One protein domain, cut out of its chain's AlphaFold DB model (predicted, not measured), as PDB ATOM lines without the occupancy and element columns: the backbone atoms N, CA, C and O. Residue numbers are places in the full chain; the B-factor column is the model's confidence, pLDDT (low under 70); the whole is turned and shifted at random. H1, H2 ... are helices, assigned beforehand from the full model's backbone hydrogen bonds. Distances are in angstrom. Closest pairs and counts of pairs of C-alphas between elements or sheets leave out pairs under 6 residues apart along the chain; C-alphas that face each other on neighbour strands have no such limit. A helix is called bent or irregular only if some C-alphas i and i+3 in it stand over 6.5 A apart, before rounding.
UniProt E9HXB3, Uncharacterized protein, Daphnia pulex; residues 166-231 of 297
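AT A GLANCE: This is residues 166 to 231 of the 297 residues of an uncharacterized protein of Daphnia pulex (UniProt E9HXB3). Three helices fold into a small rounded body: H1 and H2 make a helical hairpin that meets near one end of H1, and H3 runs roughly alongside H1 and the same way. The short H4 is at the far side of H3 from H1, and the printed part ends in a tail, residues 222 to 231, that folds back past H3 with no named element. The printed part has 66 residues with four named helices in the order H1, H2, H3, H4 and no named strand, and its class is all helix. It is compact, with a radius of gyration of the C-alphas of 11.1 A and spans of 28 by 26 by 25 A.

HOW THE PARTS SIT: H1, residues 166 to 179, and H2, residues 183 to 191, form a helical hairpin. They touch, H1 with residues 177 to 178 alone, and the closest C-alphas are those of Phe 178 and Arg 186, 5.7 A apart. They run opposite ways at a shallow tilt of 33 degrees, only just short of steep. H3, residues 197 to 207, touches H1, with the closest C-alphas, those of Met 170 and Pro 197, 6.1 A apart. H1 and H3 run the same way at a shallow tilt of 21 degrees. H2 and H3 are close but not clearly touching: the closest C-alphas, of Tyr 189 and Phe 203, are 7.3 A apart. H4, residues 218 to 221, touches H3, and the closest C-alphas, of Tyr 206 and Lys 218, are 5.8 A apart. H1 and H4 are apart. Each O i to N i+4 pair is within hydrogen-bond range in H1 and H2, and 5 of 7 are in H3; H4 is too short for such a pair, and its one O i to N i+3 pair is not within range.

IN THESE COORDINATES: H1 begins at C-alpha 166, (31.291, 32.039, 15.817), and is 19.8 A long from first to last C-alpha. H2 is 12.9 A long. H3 begins at C-alpha 197, (29.709, 33.748, 10.107), and is 16.2 A long; it is neither bent nor irregular, but only just: C-alphas 198 and 201 are 6.3 A apart. Residues 208 to 209 pair with residues 214 to 215, antiparallel, in stretches too short to be named. H4 ends at C-alpha 221, (33.909, 39.345, -7.249), and is only just irregular: its C-alphas 218 and 221 are 6.53 A apart.

THE WHOLE: The two C-alphas farthest apart, those of Thr 183 and Leu 231, are 29.3 A apart. The printed part has no cut. The links from H1 to H2 and from H2 to H3 are tight, the link from H3 to H4 is short, and no link is long. The mean pLDDT of the printed part is 74.5; it is under 70 at residues 179 to 189 and 218 to 229.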
ATOM      1  N   ALA A 166      30.941  31.095  16.877       87.69
ATOM      2  CA  ALA A 166      31.291  32.039  15.817       87.69
ATOM      3  C   ALA A 166      32.776  31.935  15.434       87.69
ATOM      4  O   ALA A 166      33.114  31.836  14.255       87.69
ATOM      5  N   GLU A 167      33.668  31.863  16.422       88.38
ATOM      6  CA  GLU A 167      35.116  31.792  16.218       88.38
ATOM      7  C   GLU A 167      35.512  30.511  15.477       88.38
ATOM      8  O   GLU A 167      36.262  30.554  14.499       88.38
ATOM      9  N   ILE A 168      34.965  29.368  15.903       86.69
ATOM     10  CA  ILE A 168      35.221  28.067  15.267       86.69
ATOM     11  C   ILE A 168      34.647  28.047  13.845       86.69
ATOM     12  O   ILE A 168      35.273  27.511  12.928       86.69
ATOM     13  N   THR A 169      33.482  28.662  13.633       86.75
ATOM     14  CA  THR A 169      32.884  28.808  12.300       86.75
ATOM     15  C   THR A 169      33.788  29.615  11.375       86.75
ATOM     16  O   THR A 169      34.045  29.185  10.253       86.75
ATOM     17  N   MET A 170      34.355  30.724  11.854       88.94
ATOM     18  CA  MET A 170      35.297  31.526  11.070       88.94
ATOM     19  C   MET A 170      36.576  30.759  10.726       88.94
ATOM     20  O   MET A 170      37.059  30.835   9.593       88.94
ATOM     21  N   GLN A 171      37.111  29.975  11.665       85.94
ATOM     22  CA  GLN A 171      38.255  29.099  11.395       85.94
ATOM     23  C   GLN A 171      37.925  28.045  10.336       85.94
ATOM     24  O   GLN A 171      38.738  27.808   9.443       85.94
ATOM     25  N   TRP A 172      36.735  27.446  10.403       84.94
ATOM     26  CA  TRP A 172      36.280  26.473   9.414       84.94
ATOM     27  C   TRP A 172      36.091  27.103   8.031       84.94
ATOM     28  O   TRP A 172      36.620  26.569   7.066       84.94
ATOM     29  N   LEU A 173      35.436  28.265   7.921       82.25
ATOM     30  CA  LEU A 173      35.271  28.971   6.641       82.25
ATOM     31  C   LEU A 173      36.616  29.293   5.991       82.25
ATOM     32  O   LEU A 173      36.788  29.131   4.783       82.25
ATOM     33  N   LYS A 174      37.591  29.719   6.800       82.69
ATOM     34  CA  LYS A 174      38.961  29.917   6.338       82.69
ATOM     35  C   LYS A 174      39.565  28.586   5.887       82.69
ATOM     36  O   LYS A 174      40.076  28.498   4.781       82.69
ATOM     37  N   TYR A 175      39.489  27.535   6.694       80.62
ATOM     38  CA  TYR A 175      40.003  26.220   6.312       80.62
ATOM     39  C   TYR A 175      39.420  25.736   4.977       80.62
ATOM     40  O   TYR A 175      40.183  25.389   4.081       80.62
ATOM     41  N   GLU A 176      38.100  25.803   4.799       76.44
ATOM     42  CA  GLU A 176      37.432  25.391   3.561       76.44
ATOM     43  C   GLU A 176      37.954  26.167   2.349       76.44
ATOM     44  O   GLU A 176      38.336  25.588   1.330       76.44
ATOM     45  N   ALA A 177      38.060  27.489   2.495       71.94
ATOM     46  CA  ALA A 177      38.552  28.382   1.458       71.94
ATOM     47  C   ALA A 177      40.014  28.147   1.066       71.94
ATOM     48  O   ALA A 177      40.400  28.429  -0.071       71.94
ATOM     49  N   PHE A 178      40.846  27.690   2.002       70.44
ATOM     50  CA  PHE A 178      42.273  27.515   1.777       70.44
ATOM     51  C   PHE A 178      42.633  26.071   1.411       70.44
ATOM     52  O   PHE A 178      43.430  25.887   0.499       70.44
ATOM     53  N   GLU A 179      42.042  25.042   2.007       68.44
ATOM     54  CA  GLU A 179      42.456  23.654   1.756       68.44
ATOM     55  C   GLU A 179      41.797  23.027   0.524       68.44
ATOM     56  O   GLU A 179      42.482  22.374  -0.264       68.44
ATOM     57  N   PHE A 180      40.506  23.267   0.282       64.44
ATOM     58  CA  PHE A 180      39.793  22.591  -0.811       64.44
ATOM     59  C   PHE A 180      39.866  23.322  -2.152       64.44
ATOM     60  O   PHE A 180      39.599  22.739  -3.205       64.44
ATOM     61  N   HIS A 181      40.272  24.589  -2.134       64.12
ATOM     62  CA  HIS A 181      40.225  25.459  -3.298       64.12
ATOM     63  C   HIS A 181      41.607  25.766  -3.881       64.12
ATOM     64  O   HIS A 181      42.602  25.988  -3.179       64.12
ATOM     65  N   LYS A 182      41.671  25.815  -5.218       68.12
ATOM     66  CA  LYS A 182      42.910  26.104  -5.964       68.12
ATOM     67  C   LYS A 182      43.389  27.534  -5.683       68.12
ATOM     68  O   LYS A 182      42.615  28.414  -5.324       68.12
ATOM     69  N   THR A 183      44.656  27.839  -5.959       67.50
ATOM     70  CA  THR A 183      45.279  29.150  -5.669       67.50
ATOM     71  C   THR A 183      44.495  30.371  -6.186       67.50
ATOM     72  O   THR A 183      44.483  31.411  -5.532       67.50
ATOM     73  N   LYS A 184      43.819  30.273  -7.344       62.75
ATOM     74  CA  LYS A 184      42.967  31.357  -7.882       62.75
ATOM     75  C   LYS A 184      41.677  31.564  -7.077       62.75
ATOM     76  O   LYS A 184      41.209  32.688  -6.963       62.75
ATOM     77  N   GLU A 185      41.132  30.499  -6.508       65.62
ATOM     78  CA  GLU A 185      39.925  30.507  -5.679       65.62
ATOM     79  C   GLU A 185      40.227  31.009  -4.256       65.62
ATOM     80  O   GLU A 185      39.459  31.794  -3.710       65.62
ATOM     81  N   ARG A 186      41.423  30.720  -3.721       69.38
ATOM     82  CA  ARG A 186      41.923  31.335  -2.472       69.38
ATOM     83  C   ARG A 186      41.998  32.866  -2.553       69.38
ATOM     84  O   ARG A 186      41.645  33.573  -1.612       69.38
ATOM     85  N   LYS A 187      42.437  33.398  -3.703       66.19
ATOM     86  CA  LYS A 187      42.448  34.853  -3.953       66.19
ATOM     87  C   LYS A 187      41.034  35.435  -3.979       66.19
ATOM     88  O   LYS A 187      40.839  36.547  -3.502       66.19
ATOM     89  N   ALA A 188      40.062  34.676  -4.484       66.69
ATOM     90  CA  ALA A 188      38.668  35.089  -4.475       66.69
ATOM     91  C   ALA A 188      38.090  35.145  -3.057       66.69
ATOM     92  O   ALA A 188      37.441  36.127  -2.732       66.69
ATOM     93  N   TYR A 189      38.409  34.185  -2.182       69.81
ATOM     94  CA  TYR A 189      38.018  34.258  -0.766       69.81
ATOM     95  C   TYR A 189      38.475  35.558  -0.093       69.81
ATOM     96  O   TYR A 189      37.702  36.215   0.598       69.81
ATOM     97  N   THR A 190      39.721  35.971  -0.354       70.00
ATOM     98  CA  THR A 190      40.256  37.239   0.173       70.00
ATOM     99  C   THR A 190      39.490  38.447  -0.381       70.00
ATOM    100  O   THR A 190      39.263  39.412   0.340       70.00
ATOM    101  N   ALA A 191      39.053  38.385  -1.644       70.12
ATOM    102  CA  ALA A 191      38.264  39.436  -2.289       70.12
ATOM    103  C   ALA A 191      36.789  39.468  -1.842       70.12
ATOM    104  O   ALA A 191      36.159  40.517  -1.921       70.12
ATOM    105  N   LEU A 192      36.238  38.350  -1.357       73.12
ATOM    106  CA  LEU A 192      34.869  38.277  -0.830       73.12
ATOM    107  C   LEU A 192      34.719  38.936   0.549       73.12
ATOM    108  O   LEU A 192      33.591  39.122   1.000       73.12
ATOM    109  N   HIS A 193      35.830  39.290   1.208       78.75
ATOM    110  CA  HIS A 193      35.844  39.900   2.542       78.75
ATOM    111  C   HIS A 193      35.025  39.103   3.579       78.75
ATOM    112  O   HIS A 193      34.253  39.684   4.337       78.75
ATOM    113  N   VAL A 194      35.197  37.774   3.601       82.69
ATOM    114  CA  VAL A 194      34.555  36.869   4.573       82.69
ATOM    115  C   VAL A 194      35.133  37.133   5.966       82.69
ATOM    116  O   VAL A 194      36.233  36.683   6.285       82.69
ATOM    117  N   ASN A 195      34.392  37.872   6.787       87.06
ATOM    118  CA  ASN A 195      34.831  38.375   8.088       87.06
ATOM    119  C   ASN A 195      33.881  38.004   9.235       87.06
ATOM    120  O   ASN A 195      34.238  38.200  10.395       87.06
ATOM    121  N   LYS A 196      32.697  37.465   8.933       90.88
ATOM    122  CA  LYS A 196      31.703  37.055   9.932       90.88
ATOM    123  C   LYS A 196      30.949  35.785   9.509       90.88
ATOM    124  O   LYS A 196      30.932  35.479   8.317       90.88
ATOM    125  N   PRO A 197      30.333  35.029  10.439       90.81
ATOM    126  CA  PRO A 197      29.709  33.748  10.107       90.81
ATOM    127  C   PRO A 197      28.643  33.821   9.006       90.81
ATOM    128  O   PRO A 197      28.595  32.921   8.172       90.81
ATOM    129  N   THR A 198      27.838  34.890   8.937       90.19
ATOM    130  CA  THR A 198      26.836  35.079   7.862       90.19
ATOM    131  C   THR A 198      27.445  35.212   6.464       90.19
ATOM    132  O   THR A 198      26.774  34.947   5.467       90.19
ATOM    133  N   ASP A 199      28.742  35.519   6.345       87.31
ATOM    134  CA  ASP A 199      29.429  35.545   5.050       87.31
ATOM    135  C   ASP A 199      29.589  34.145   4.425       87.31
ATOM    136  O   ASP A 199      29.989  34.038   3.261       87.31
ATOM    137  N   ILE A 200      29.232  33.066   5.137       86.69
ATOM    138  CA  ILE A 200      29.113  31.724   4.551       86.69
ATOM    139  C   ILE A 200      28.207  31.712   3.317       86.69
ATOM    140  O   ILE A 200      28.516  31.040   2.335       86.69
ATOM    141  N   TRP A 201      27.137  32.504   3.295       86.56
ATOM    142  CA  TRP A 201      26.235  32.541   2.147       86.56
ATOM    143  C   TRP A 201      26.862  33.248   0.944       86.56
ATOM    144  O   TRP A 201      26.646  32.831  -0.197       86.56
ATOM    145  N   LYS A 202      27.716  34.258   1.169       83.19
ATOM    146  CA  LYS A 202      28.543  34.860   0.104       83.19
ATOM    147  C   LYS A 202      29.527  33.838  -0.448       83.19
ATOM    148  O   LYS A 202      29.665  33.707  -1.663       83.19
ATOM    149  N   PHE A 203      30.173  33.090   0.447       81.88
ATOM    150  CA  PHE A 203      31.085  32.012   0.086       81.88
ATOM    151  C   PHE A 203      30.384  30.960  -0.786       81.88
ATOM    152  O   PHE A 203      30.818  30.711  -1.912       81.88
ATOM    153  N   LYS A 204      29.255  30.409  -0.327       82.19
ATOM    154  CA  LYS A 204      28.473  29.413  -1.076       82.19
ATOM    155  C   LYS A 204      27.888  29.978  -2.370       82.19
ATOM    156  O   LYS A 204      27.823  29.261  -3.358       82.19
ATOM    157  N   SER A 205      27.545  31.263  -2.430       80.56
ATOM    158  CA  SER A 205      27.087  31.881  -3.684       80.56
ATOM    159  C   SER A 205      28.205  31.994  -4.726       80.56
ATOM    160  O   SER A 205      27.979  31.748  -5.911       80.56
ATOM    161  N   TYR A 206      29.428  32.314  -4.291       80.62
ATOM    162  CA  TYR A 206      30.596  32.399  -5.169       80.62
ATOM    163  C   TYR A 206      31.051  31.026  -5.679       80.62
ATOM    164  O   TYR A 206      31.326  30.852  -6.869       80.62
ATOM    165  N   PHE A 207      31.148  30.041  -4.786       80.62
ATOM    166  CA  PHE A 207      31.643  28.704  -5.131       80.62
ATOM    167  C   PHE A 207      30.557  27.770  -5.670       80.62
ATOM    168  O   PHE A 207      30.863  26.852  -6.434       80.62
ATOM    169  N   GLY A 208      29.298  28.060  -5.357       82.62
ATOM    170  CA  GLY A 208      28.149  27.207  -5.619       82.62
ATOM    171  C   GLY A 208      27.888  26.237  -4.476       82.62
ATOM    172  O   GLY A 208      28.691  26.074  -3.557       82.62
ATOM    173  N   ASP A 209      26.766  25.542  -4.593       83.50
ATOM    174  CA  ASP A 209      26.412  24.413  -3.749       83.50
ATOM    175  C   ASP A 209      25.894  23.276  -4.631       83.50
ATOM    176  O   ASP A 209      24.738  23.236  -5.062       83.50
ATOM    177  N   ASN A 210      26.780  22.321  -4.908       83.19
ATOM    178  CA  ASN A 210      26.453  21.168  -5.740       83.19
ATOM    179  C   ASN A 210      25.404  20.257  -5.095       83.19
ATOM    180  O   ASN A 210      24.706  19.547  -5.821       83.19
ATOM    181  N   THR A 211      25.284  20.246  -3.762       83.38
ATOM    182  CA  THR A 211      24.262  19.435  -3.085       83.38
ATOM    183  C   THR A 211      22.864  19.953  -3.414       83.38
ATOM    184  O   THR A 211      21.942  19.154  -3.581       83.38
ATOM    185  N   ASP A 212      22.748  21.258  -3.652       82.50
ATOM    186  CA  ASP A 212      21.522  21.988  -3.977       82.50
ATOM    187  C   ASP A 212      21.328  22.303  -5.463       82.50
ATOM    188  O   ASP A 212      20.348  22.944  -5.849       82.50
ATOM    189  N   ASN A 213      22.229  21.821  -6.322       85.25
ATOM    190  CA  ASN A 213      22.257  22.148  -7.750       85.25
ATOM    191  C   ASN A 213      22.431  23.658  -8.030       85.25
ATOM    192  O   ASN A 213      21.955  24.173  -9.045       85.25
ATOM    193  N   LEU A 214      23.133  24.369  -7.145       82.56
ATOM    194  CA  LEU A 214      23.497  25.771  -7.315       82.56
ATOM    195  C   LEU A 214      24.896  25.879  -7.913       82.56
ATOM    196  O   LEU A 214      25.875  25.387  -7.351       82.56
ATOM    197  N   LYS A 215      25.005  26.554  -9.056       80.69
ATOM    198  CA  LYS A 215      26.305  26.858  -9.660       80.69
ATOM    199  C   LYS A 215      26.876  28.115  -9.018       80.69
ATOM    200  O   LYS A 215      26.158  29.092  -8.842       80.69
ATOM    201  N   GLY A 216      28.169  28.091  -8.717       77.38
ATOM    202  CA  GLY A 216      28.874  29.278  -8.257       77.38
ATOM    203  C   GLY A 216      28.962  30.319  -9.360       77.38
ATOM    204  O   GLY A 216      29.261  29.980 -10.510       77.38
ATOM    205  N   ASP A 217      28.735  31.578  -9.009       73.62
ATOM    206  CA  ASP A 217      28.950  32.687  -9.926       73.62
ATOM    207  C   ASP A 217      30.297  33.364  -9.614       73.62
ATOM    208  O   ASP A 217      30.536  33.949  -8.561       73.62
ATOM    209  N   LYS A 218      31.236  33.246 -10.559       69.06
ATOM    210  CA  LYS A 218      32.599  33.790 -10.425       69.06
ATOM    211  C   LYS A 218      32.681  35.267 -10.807       69.06
ATOM    212  O   LYS A 218      33.708  35.900 -10.559       69.06
ATOM    213  N   SER A 219      31.627  35.820 -11.412       60.91
ATOM    214  CA  SER A 219      31.506  37.255 -11.678       60.91
ATOM    215  C   SER A 219      31.198  38.054 -10.402       60.91
ATOM    216  O   SER A 219      31.502  39.245 -10.342       60.91
ATOM    217  N   LEU A 220      30.761  37.365  -9.336       59.53
ATOM    218  CA  LEU A 220      30.412  37.909  -8.017       59.53
ATOM    219  C   LEU A 220      31.553  38.617  -7.269       59.53
ATOM    220  O   LEU A 220      31.312  39.284  -6.268       59.53
ATOM    221  N   GLY A 221      32.795  38.535  -7.757       50.84
ATOM    222  CA  GLY A 221      33.909  39.345  -7.249       50.84
ATOM    223  C   GLY A 221      33.808  40.841  -7.586       50.84
ATOM    224  O   GLY A 221      34.687  41.609  -7.197       50.84
ATOM    225  N   LYS A 222      32.783  41.271  -8.337       42.25
ATOM    226  CA  LYS A 222      32.577  42.663  -8.744       42.25
ATOM    227  C   LYS A 222      31.171  43.143  -8.366       42.25
ATOM    228  O   LYS A 222      30.270  43.081  -9.183       42.25
ATOM    229  N   VAL A 223      31.061  43.707  -7.160       39.97
ATOM    230  CA  VAL A 223      30.150  44.817  -6.810       39.97
ATOM    231  C   VAL A 223      28.636  44.495  -6.877       39.97
ATOM    232  O   VAL A 223      28.041  44.446  -7.943       39.97
ATOM    233  N   PHE A 224      28.025  44.369  -5.686       42.75
ATOM    234  CA  PHE A 224      26.591  44.173  -5.382       42.75
ATOM    235  C   PHE A 224      25.969  42.841  -5.822       42.75
ATOM    236  O   PHE A 224      25.294  42.760  -6.843       42.75
ATOM    237  N   PHE A 225      26.092  41.811  -4.984       48.88
ATOM    238  CA  PHE A 225      25.246  40.625  -5.105       48.88
ATOM    239  C   PHE A 225      24.691  40.190  -3.750       48.88
ATOM    240  O   PHE A 225      25.426  40.134  -2.761       48.88
ATOM    241  N   ARG A 226      23.389  39.888  -3.734       57.09
ATOM    242  CA  ARG A 226      22.652  39.319  -2.603       57.09
ATOM    243  C   ARG A 226      22.785  37.793  -2.690       57.09
ATOM    244  O   ARG A 226      22.494  37.261  -3.758       57.09
ATOM    245  N   PRO A 227      23.266  37.090  -1.652       60.41
ATOM    246  CA  PRO A 227      23.494  35.647  -1.713       60.41
ATOM    247  C   PRO A 227      22.264  34.871  -2.209       60.41
ATOM    248  O   PRO A 227      21.136  35.225  -1.872       60.41
ATOM    249  N   TYR A 228      22.469  33.776  -2.955       61.94
ATOM    250  CA  TYR A 228      21.365  32.908  -3.416       61.94
ATOM    251  C   TYR A 228      20.546  32.326  -2.251       61.94
ATOM    252  O   TYR A 228      19.383  31.966  -2.421       61.94
ATOM    253  N   ILE A 229      21.177  32.220  -1.080       66.56
ATOM    254  CA  ILE A 229      20.624  31.682   0.160       66.56
ATOM    255  C   ILE A 229      20.999  32.658   1.284       66.56
ATOM    256  O   ILE A 229      21.775  32.320   2.163       66.56
ATOM    257  N   ASP A 230      20.547  33.911   1.227       73.12
ATOM    258  CA  ASP A 230      20.627  34.782   2.406       73.12
ATOM    259  C   ASP A 230      19.409  34.520   3.289       73.12
ATOM    260  O   ASP A 230      18.292  34.924   2.958       73.12
ATOM    261  N   LEU A 231      19.602  33.780   4.385       76.31
ATOM    262  CA  LEU A 231      18.491  33.436   5.269       76.31
ATOM    263  C   LEU A 231      18.085  34.603   6.171       76.31
ATOM    264  O   LEU A 231      16.997  34.531   6.740       76.31
TER     265      LEU A 231